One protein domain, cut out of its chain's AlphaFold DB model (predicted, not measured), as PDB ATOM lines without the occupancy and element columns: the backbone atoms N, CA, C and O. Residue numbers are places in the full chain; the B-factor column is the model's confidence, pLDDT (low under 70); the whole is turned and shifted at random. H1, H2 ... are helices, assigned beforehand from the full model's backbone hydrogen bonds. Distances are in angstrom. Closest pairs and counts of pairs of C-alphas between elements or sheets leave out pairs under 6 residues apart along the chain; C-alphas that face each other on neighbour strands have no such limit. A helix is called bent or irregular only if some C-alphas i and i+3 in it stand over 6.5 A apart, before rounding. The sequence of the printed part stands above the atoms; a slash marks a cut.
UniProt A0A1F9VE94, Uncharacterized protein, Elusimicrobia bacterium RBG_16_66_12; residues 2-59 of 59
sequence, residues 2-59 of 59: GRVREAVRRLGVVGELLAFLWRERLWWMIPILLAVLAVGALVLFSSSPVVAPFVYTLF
ATOM      1  N   GLY A   2     -43.143  15.799  56.778       71.88
ATOM      2  CA  GLY A   2     -43.370  17.175  57.279       71.88
ATOM      3  C   GLY A   2     -42.224  18.181  57.056       71.88
ATOM      4  O   GLY A   2     -42.479  19.332  56.725       71.88
ATOM      5  N   ARG A   3     -40.955  17.751  57.154       78.06
ATOM      6  CA  ARG A   3     -39.777  18.651  57.076       78.06
ATOM      7  C   ARG A   3     -39.599  19.344  55.721       78.06
ATOM      8  O   ARG A   3     -39.142  20.477  55.672       78.06
ATOM      9  N   VAL A   4     -39.994  18.681  54.636       81.81
ATOM     10  CA  VAL A   4     -39.909  19.247  53.279       81.81
ATOM     11  C   VAL A   4     -40.935  20.364  53.095       81.81
ATOM     12  O   VAL A   4     -40.593  21.415  52.568       81.81
ATOM     13  N   ARG A   5     -42.169  20.192  53.592       80.50
ATOM     14  CA  ARG A   5     -43.196  21.249  53.535       80.50
ATOM     15  C   ARG A   5     -42.800  22.471  54.354       80.50
ATOM     16  O   ARG A   5     -43.020  23.589  53.910       80.50
ATOM     17  N   GLU A   6     -42.176  22.253  55.507       82.88
ATOM     18  CA  GLU A   6     -41.649  23.324  56.354       82.88
ATOM     19  C   GLU A   6     -40.527  24.102  55.649       82.88
ATOM     20  O   GLU A   6     -40.559  25.330  55.598       82.88
ATOM     21  N   ALA A   7     -39.567  23.397  55.038       81.81
ATOM     22  CA  ALA A   7     -38.499  24.021  54.259       81.81
ATOM     23  C   ALA A   7     -39.051  24.830  53.072       81.81
ATOM     24  O   ALA A   7     -38.659  25.975  52.873       81.81
ATOM     25  N   VAL A   8     -40.019  24.277  52.334       83.69
ATOM     26  CA  VAL A   8     -40.695  24.973  51.226       83.69
ATOM     27  C   VAL A   8     -41.438  26.218  51.718       83.69
ATOM     28  O   VAL A   8     -41.362  27.268  51.085       83.69
ATOM     29  N   ARG A   9     -42.101  26.147  52.878       84.31
ATOM     30  CA  ARG A   9     -42.803  27.295  53.466       84.31
ATOM     31  C   ARG A   9     -41.839  28.419  53.858       84.31
ATOM     32  O   ARG A   9     -42.142  29.583  53.628       84.31
ATOM     33  N   ARG A  10     -40.656  28.078  54.383       84.12
ATOM     34  CA  ARG A  10     -39.588  29.047  54.700       84.12
ATOM     35  C   ARG A  10     -39.005  29.704  53.452       84.12
ATOM     36  O   ARG A  10     -38.744  30.900  53.471       84.12
ATOM     37  N   LEU A  11     -38.847  28.951  52.363       86.12
ATOM     38  CA  LEU A  11     -38.439  29.512  51.070       86.12
ATOM     39  C   LEU A  11     -39.498  30.476  50.505       86.12
ATOM     40  O   LEU A  11     -39.138  31.471  49.882       86.12
ATOM     41  N   GLY A  12     -40.784  30.239  50.787       89.81
ATOM     42  CA  GLY A  12     -41.879  31.153  50.438       89.81
ATOM     43  C   GLY A  12     -41.715  32.562  51.022       89.81
ATOM     44  O   GLY A  12     -41.968  33.539  50.324       89.81
ATOM     45  N   VAL A  13     -41.181  32.679  52.244       90.50
ATOM     46  CA  VAL A  13     -40.930  33.975  52.909       90.50
ATOM     47  C   VAL A  13     -39.931  34.835  52.127       90.50
ATOM     48  O   VAL A  13     -40.091  36.050  52.035       90.50
ATOM     49  N   VAL A  14     -38.916  34.219  51.513       88.94
ATOM     50  CA  VAL A  14     -37.947  34.935  50.663       88.94
ATOM     51  C   VAL A  14     -38.639  35.494  49.417       88.94
ATOM     52  O   VAL A  14     -38.390  36.634  49.029       88.94
ATOM     53  N   GLY A  15     -39.548  34.720  48.821       90.00
ATOM     54  CA  GLY A  15     -40.366  35.167  47.693       90.00
ATOM     55  C   GLY A  15     -41.299  36.326  48.056       90.00
ATOM     56  O   GLY A  15     -41.396  37.285  47.295       90.00
ATOM     57  N   GLU A  16     -41.928  36.285  49.234       92.19
ATOM     58  CA  GLU A  16     -42.770  37.375  49.750       92.19
ATOM     59  C   GLU A  16     -41.971  38.669  49.971       92.19
ATOM     60  O   GLU A  16     -42.434  39.749  49.603       92.19
ATOM     61  N   LEU A  17     -40.744  38.567  50.492       90.38
ATOM     62  CA  LEU A  17     -39.825  39.701  50.649       90.38
ATOM     63  C   LEU A  17     -39.436  40.331  49.303       90.38
ATOM     64  O   LEU A  17     -39.453  41.555  49.162       90.38
ATOM     65  N   LEU A  18     -39.116  39.511  48.299       90.19
ATOM     66  CA  LEU A  18     -38.798  39.992  46.950       90.19
ATOM     67  C   LEU A  18     -40.020  40.621  46.266       90.19
ATOM     68  O   LEU A  18     -39.898  41.665  45.624       90.19
ATOM     69  N   ALA A  19     -41.206  40.038  46.444       90.88
ATOM     70  CA  ALA A  19     -42.452  40.608  45.942       90.88
ATOM     71  C   ALA A  19     -42.773  41.958  46.606       90.88
ATOM     72  O   ALA A  19     -43.202  42.891  45.928       90.88
ATOM     73  N   PHE A  20     -42.517  42.091  47.911       92.88
ATOM     74  CA  PHE A  20     -42.653  43.351  48.643       92.88
ATOM     75  C   PHE A  20     -41.719  44.437  48.096       92.88
ATOM     76  O   PHE A  20     -42.174  45.537  47.788       92.88
ATOM     77  N   LEU A  21     -40.439  44.111  47.890       93.31
ATOM     78  CA  LEU A  21     -39.457  45.021  47.287       93.31
ATOM     79  C   LEU A  21     -39.922  45.546  45.921       93.31
ATOM     80  O   LEU A  21     -39.762  46.729  45.610       93.31
ATOM     81  N   TRP A  22     -40.537  44.675  45.120       91.88
ATOM     82  CA  TRP A  22     -41.087  45.041  43.819       91.88
ATOM     83  C   TRP A  22     -42.322  45.941  43.939       91.88
ATOM     84  O   TRP A  22     -42.441  46.935  43.218       91.88
ATOM     85  N   ARG A  23     -43.222  45.617  44.878       93.88
ATOM     86  CA  ARG A  23     -44.466  46.355  45.130       93.88
ATOM     87  C   ARG A  23     -44.208  47.780  45.616       93.88
ATOM     88  O   ARG A  23     -44.834  48.705  45.110       93.88
ATOM     89  N   GLU A  24     -43.247  47.963  46.516       95.31
ATOM     90  CA  GLU A  24     -42.882  49.273  47.077       95.31
ATOM     91  C   GLU A  24     -41.896  50.063  46.194       95.31
ATOM     92  O   GLU A  24     -41.355  51.083  46.616       95.31
ATOM     93  N   ARG A  25     -41.619  49.607  44.959       91.94
ATOM     94  CA  ARG A  25     -40.635  50.225  44.042       91.94
ATOM     95  C   ARG A  25     -39.202  50.319  44.596       91.94
ATOM     96  O   ARG A  25     -38.361  51.024  44.043       91.94
ATOM     97  N   LEU A  26     -38.868  49.514  45.599       93.81
ATOM     98  CA  LEU A  26     -37.539  49.410  46.208       93.81
ATOM     99  C   LEU A  26     -36.588  48.511  45.399       93.81
ATOM    100  O   LEU A  26     -35.778  47.765  45.944       93.81
ATOM    101  N   TRP A  27     -36.656  48.576  44.070       91.69
ATOM    102  CA  TRP A  27     -35.933  47.657  43.181       91.69
ATOM    103  C   TRP A  27     -34.414  47.865  43.289       91.69
ATOM    104  O   TRP A  27     -33.625  46.951  43.074       91.69
ATOM    105  N   TRP A  28     -34.019  49.060  43.726       92.62
ATOM    106  CA  TRP A  28     -32.657  49.487  44.026       92.62
ATOM    107  C   TRP A  28     -32.058  48.782  45.251       92.62
ATOM    108  O   TRP A  28     -30.843  48.747  45.400       92.62
ATOM    109  N   MET A  29     -32.873  48.184  46.122       92.94
ATOM    110  CA  MET A  29     -32.364  47.403  47.252       92.94
ATOM    111  C   MET A  29     -31.900  46.006  46.838       92.94
ATOM    112  O   MET A  29     -31.082  45.412  47.531       92.94
ATOM    113  N   ILE A  30     -32.372  45.481  45.703       91.50
ATOM    114  CA  ILE A  30     -31.938  44.180  45.179       91.50
ATOM    115  C   ILE A  30     -30.421  44.147  44.929       91.50
ATOM    116  O   ILE A  30     -29.776  43.234  45.446       91.50
ATOM    117  N   PRO A  31     -29.810  45.115  44.214       93.94
ATOM    118  CA  PRO A  31     -28.359  45.129  44.050       93.94
ATOM    119  C   PRO A  31     -27.609  45.290  45.381       93.94
ATOM    120  O   PRO A  31     -26.550  44.691  45.540       93.94
ATOM    121  N   ILE A  32     -28.160  46.012  46.366       94.75
ATOM    122  CA  ILE A  32     -27.557  46.125  47.708       94.75
ATOM    123  C   ILE A  32     -27.574  44.768  48.425       94.75
ATOM    124  O   ILE A  32     -26.552  44.336  48.953       94.75
ATOM    125  N   LEU A  33     -28.710  44.066  48.408       92.50
ATOM    126  CA  LEU A  33     -28.838  42.725  48.984       92.50
ATOM    127  C   LEU A  33     -27.877  41.736  48.315       92.50
ATOM    128  O   LEU A  33     -27.222  40.958  49.005       92.50
ATOM    129  N   LEU A  34     -27.749  41.796  46.986       94.50
ATOM    130  CA  LEU A  34     -26.790  40.979  46.243       94.50
ATOM    131  C   LEU A  34     -25.344  41.296  46.630       94.50
ATOM    132  O   LEU A  34     -24.569  40.365  46.826       94.50
ATOM    133  N   ALA A  35     -24.983  42.571  46.789       94.31
ATOM    134  CA  ALA A  35     -23.645  42.959  47.229       94.31
ATOM    135  C   ALA A  35     -23.335  42.423  48.636       94.31
ATOM    136  O   ALA A  35     -22.278  41.836  48.847       94.31
ATOM    137  N   VAL A  36     -24.273  42.540  49.581       94.12
ATOM    138  CA  VAL A  36     -24.118  41.993  50.941       94.12
ATOM    139  C   VAL A  36     -23.940  40.474  50.911       94.12
ATOM    140  O   VAL A  36     -23.041  39.945  51.564       94.12
ATOM    141  N   LEU A  37     -24.755  39.764  50.125       94.56
ATOM    142  CA  LEU A  37     -24.626  38.315  49.956       94.56
ATOM    143  C   LEU A  37     -23.301  37.931  49.291       94.56
ATOM    144  O   LEU A  37     -22.687  36.948  49.701       94.56
ATOM    145  N   ALA A  38     -22.838  38.707  48.309       92.12
ATOM    146  CA  ALA A  38     -21.556  38.490  47.651       92.12
ATOM    147  C   ALA A  38     -20.389  38.664  48.630       92.12
ATOM    148  O   ALA A  38     -19.515  37.804  48.682       92.12
ATOM    149  N   VAL A  39     -20.400  39.708  49.463       90.75
ATOM    150  CA  VAL A  39     -19.389  39.891  50.517       90.75
ATOM    151  C   VAL A  39     -19.447  38.745  51.529       90.75
ATOM    152  O   VAL A  39     -18.412  38.171  51.856       90.75
ATOM    153  N   GLY A  40     -20.639  38.347  51.982       90.62
ATOM    154  CA  GLY A  40     -20.798  37.194  52.874       90.62
ATOM    155  C   GLY A  40     -20.249  35.898  52.265       90.62
ATOM    156  O   GLY A  40     -19.547  35.148  52.941       90.62
ATOM    157  N   ALA A  41     -20.495  35.663  50.974       91.06
ATOM    158  CA  ALA A  41     -19.930  34.532  50.246       91.06
ATOM    159  C   ALA A  41     -18.397  34.615  50.166       91.06
ATOM    160  O   ALA A  41     -17.723  33.632  50.460       91.06
ATOM    161  N   LEU A  42     -17.833  35.782  49.842       87.19
ATOM    162  CA  LEU A  42     -16.382  35.995  49.829       87.19
ATOM    163  C   LEU A  42     -15.745  35.689  51.189       87.19
ATOM    164  O   LEU A  42     -14.698  35.053  51.233       87.19
ATOM    165  N   VAL A  43     -16.394  36.070  52.294       87.25
ATOM    166  CA  VAL A  43     -15.929  35.745  53.652       87.25
ATOM    167  C   VAL A  43     -15.941  34.236  53.893       87.25
ATOM    168  O   VAL A  43     -14.940  33.692  54.360       87.25
ATOM    169  N   LEU A  44     -17.025  33.541  53.530       87.56
ATOM    170  CA  LEU A  44     -17.120  32.080  53.663       87.56
ATOM    171  C   LEU A  44     -16.050  31.345  52.846       87.56
ATOM    172  O   LEU A  44     -15.529  30.324  53.288       87.56
ATOM    173  N   PHE A  45     -15.703  31.870  51.670       85.50
ATOM    174  CA  PHE A  45     -14.693  31.286  50.790       85.50
ATOM    175  C   PHE A  45     -13.285  31.862  50.983       85.50
ATOM    176  O   PHE A  45     -12.368  31.443  50.282       85.50
ATOM    177  N   SER A  46     -13.080  32.771  51.939       82.38
ATOM    178  CA  SER A  46     -11.809  33.486  52.131       82.38
ATOM    179  C   SER A  46     -10.623  32.565  52.434       82.38
ATOM    180  O   SER A  46      -9.490  32.882  52.086       82.38
ATOM    181  N   SER A  47     -10.873  31.393  53.027       79.25
ATOM    182  CA  SER A  47      -9.843  30.385  53.311       79.25
ATOM    183  C   SER A  47      -9.404  29.584  52.076       79.25
ATOM    184  O   SER A  47      -8.460  28.800  52.161       79.25
ATOM    185  N   SER A  48     -10.079  29.743  50.932       82.50
ATOM    186  CA  SER A  48      -9.700  29.093  49.677       82.50
ATOM    187  C   SER A  48      -8.537  29.841  49.009       82.50
ATOM    188  O   SER A  48      -8.672  31.040  48.741       82.50
ATOM    189  N   PRO A  49      -7.440  29.156  48.627       81.88
ATOM    190  CA  PRO A  49      -6.315  29.776  47.919       81.88
ATOM    191  C   PRO A  49      -6.711  30.480  46.614       81.88
ATOM    192  O   PRO A  49      -6.054  31.427  46.196       81.88
ATOM    193  N   VAL A  50      -7.797  30.031  45.974       82.56
ATOM    194  CA  VAL A  50      -8.317  30.601  44.718       82.56
ATOM    195  C   VAL A  50      -9.038  31.930  44.953       82.56
ATOM    196  O   VAL A  50      -9.023  32.801  44.090       82.56
ATOM    197  N   VAL A  51      -9.675  32.093  46.114       80.69
ATOM    198  CA  VAL A  51     -10.514  33.261  46.431       80.69
ATOM    199  C   VAL A  51      -9.730  34.327  47.204       80.69
ATOM    200  O   VAL A  51     -10.059  35.509  47.113       80.69
ATOM    201  N   ALA A  52      -8.647  33.937  47.886       79.38
ATOM    202  CA  ALA A  52      -7.786  34.835  48.655       79.38
ATOM    203  C   ALA A  52      -7.334  36.107  47.892       79.38
ATOM    204  O   ALA A  52      -7.483  37.192  48.454       79.38
ATOM    205  N   PRO A  53      -6.884  36.054  46.616       80.25
ATOM    206  CA  PRO A  53      -6.470  37.259  45.885       80.25
ATOM    207  C   PRO A  53      -7.586  38.299  45.714       80.25
ATOM    208  O   PRO A  53      -7.317  39.494  45.760       80.25
ATOM    209  N   PHE A  54      -8.841  37.866  45.559       79.12
ATOM    210  CA  PHE A  54      -9.986  38.766  45.371       79.12
ATOM    211  C   PHE A  54     -10.364  39.495  46.660       79.12
ATOM    212  O   PHE A  54     -10.744  40.665  46.623       79.12
ATOM    213  N   VAL A  55     -10.227  38.819  47.804       78.56
ATOM    214  CA  VAL A  55     -10.423  39.442  49.119       78.56
ATOM    215  C   VAL A  55      -9.379  40.537  49.326       78.56
ATOM    216  O   VAL A  55      -9.744  41.654  49.668       78.56
ATOM    217  N   TYR A  56      -8.104  40.263  49.029       79.50
ATOM    218  CA  TYR A  56      -7.029  41.249  49.193       79.50
ATOM    219  C   TYR A  56      -7.132  42.460  48.261       79.50
ATOM    220  O   TYR A  56      -6.616  43.513  48.592       79.50
ATOM    221  N   THR A  57      -7.778  42.353  47.099       77.88
ATOM    222  CA  THR A  57      -7.993  43.535  46.244       77.88
ATOM    223  C   THR A  57      -9.101  44.466  46.743       77.88
ATOM    224  O   THR A  57      -9.182  45.605  46.293       77.88
ATOM    225  N   LEU A  58      -9.983  43.983  47.623       72.12
ATOM    226  CA  LEU A  58     -11.136  44.733  48.133       72.12
ATOM    227  C   LEU A  58     -10.855  45.465  49.459       72.12
ATOM    228  O   LEU A  58     -11.672  46.302  49.846       72.12
ATOM    229  N   PHE A  59      -9.741  45.163  50.136       65.69
ATOM    230  CA  PHE A  59      -9.346  45.706  51.443       65.69
ATOM    231  C   PHE A  59      -7.899  46.192  51.416       65.69
ATOM    232  O   PHE A  59      -7.647  47.286  51.967       65.69
TER     233      PHE A  59
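Overview. This is residues 2 to 59 of the 59 residues of an uncharacterized protein of Elusimicrobia bacterium RBG_16_66_12 (UniProt A0A1F9VE94). Two helices, the long H1 and the shorter H2, make an open V with its corner at residues 24 to 28, and a third, short helix, H3, folds back beside the far end of H2, giving a flat zigzag with few contacts between its limbs. Residues 2 to 17 of H1 stick out as a free arm. The printed part has 58 residues with three named helices, in the order H1, H2, H3, and no named strand; the class is all helix. The whole is extended, with a radius of gyration of the C-alphas of 16.1 A, and its C-alphas span 39 by 35 by 11 A.

Arrangement. The longest helix is H1, residues 2 to 23, and H2, residues 29 to 44, is close to it but not clearly touching. Their closest C-alphas are those of Leu 21 and Met 29, 7.5 A apart, while their centres are 19.1 A apart. Their lines stand at a steep tilt of 47 degrees, and they run opposite ways. H3, residues 52 to 58, is close to H2 but not clearly touching; the closest C-alphas are those of Leu 42 and Val 55, 6.9 A apart. H2 and H3 stand at a steep tilt of 41 degrees and run opposite ways, with their centres 15.1 A apart. H1 and H3 are apart. Residues 2 to 17, which belong to H1, stand free, and so do residues 31 to 38, which belong to H2. In H2 every O i to N i+4 pair is within hydrogen-bond range; in H1 16 of 18 such pairs are, and in H3 2 of 3.

Along the chain. H1 runs from Gly 2, with its C-alpha at (-43.370, 17.175, 57.279), to Arg 23, 31.6 A from first to last C-alpha. H2 begins at Met 29, C-alpha at (-32.364, 47.403, 47.252), and ends at Leu 44, 22.5 A from first to last C-alpha. H3 runs from Ala 52 to Leu 58, whose C-alpha is at (-11.136, 44.733, 48.133), and measures 10.5 A from first to last C-alpha. No helix is bent or irregular.

Size, cuts and confidence. The two C-alphas farthest apart are those of Gly 2 and Thr 57, at 45.5 A. The printed part runs from residue 2 to residue 59, the chain's last residue, and has no cut. The link from H1 to H2, with 5 residues between them, is tight; the link from H2 to H3, with 7, is short but not tight; no link is long. The mean pLDDT of the printed part is 86.8, with H3 at 78, and residue 59 is the one printed residue under 70.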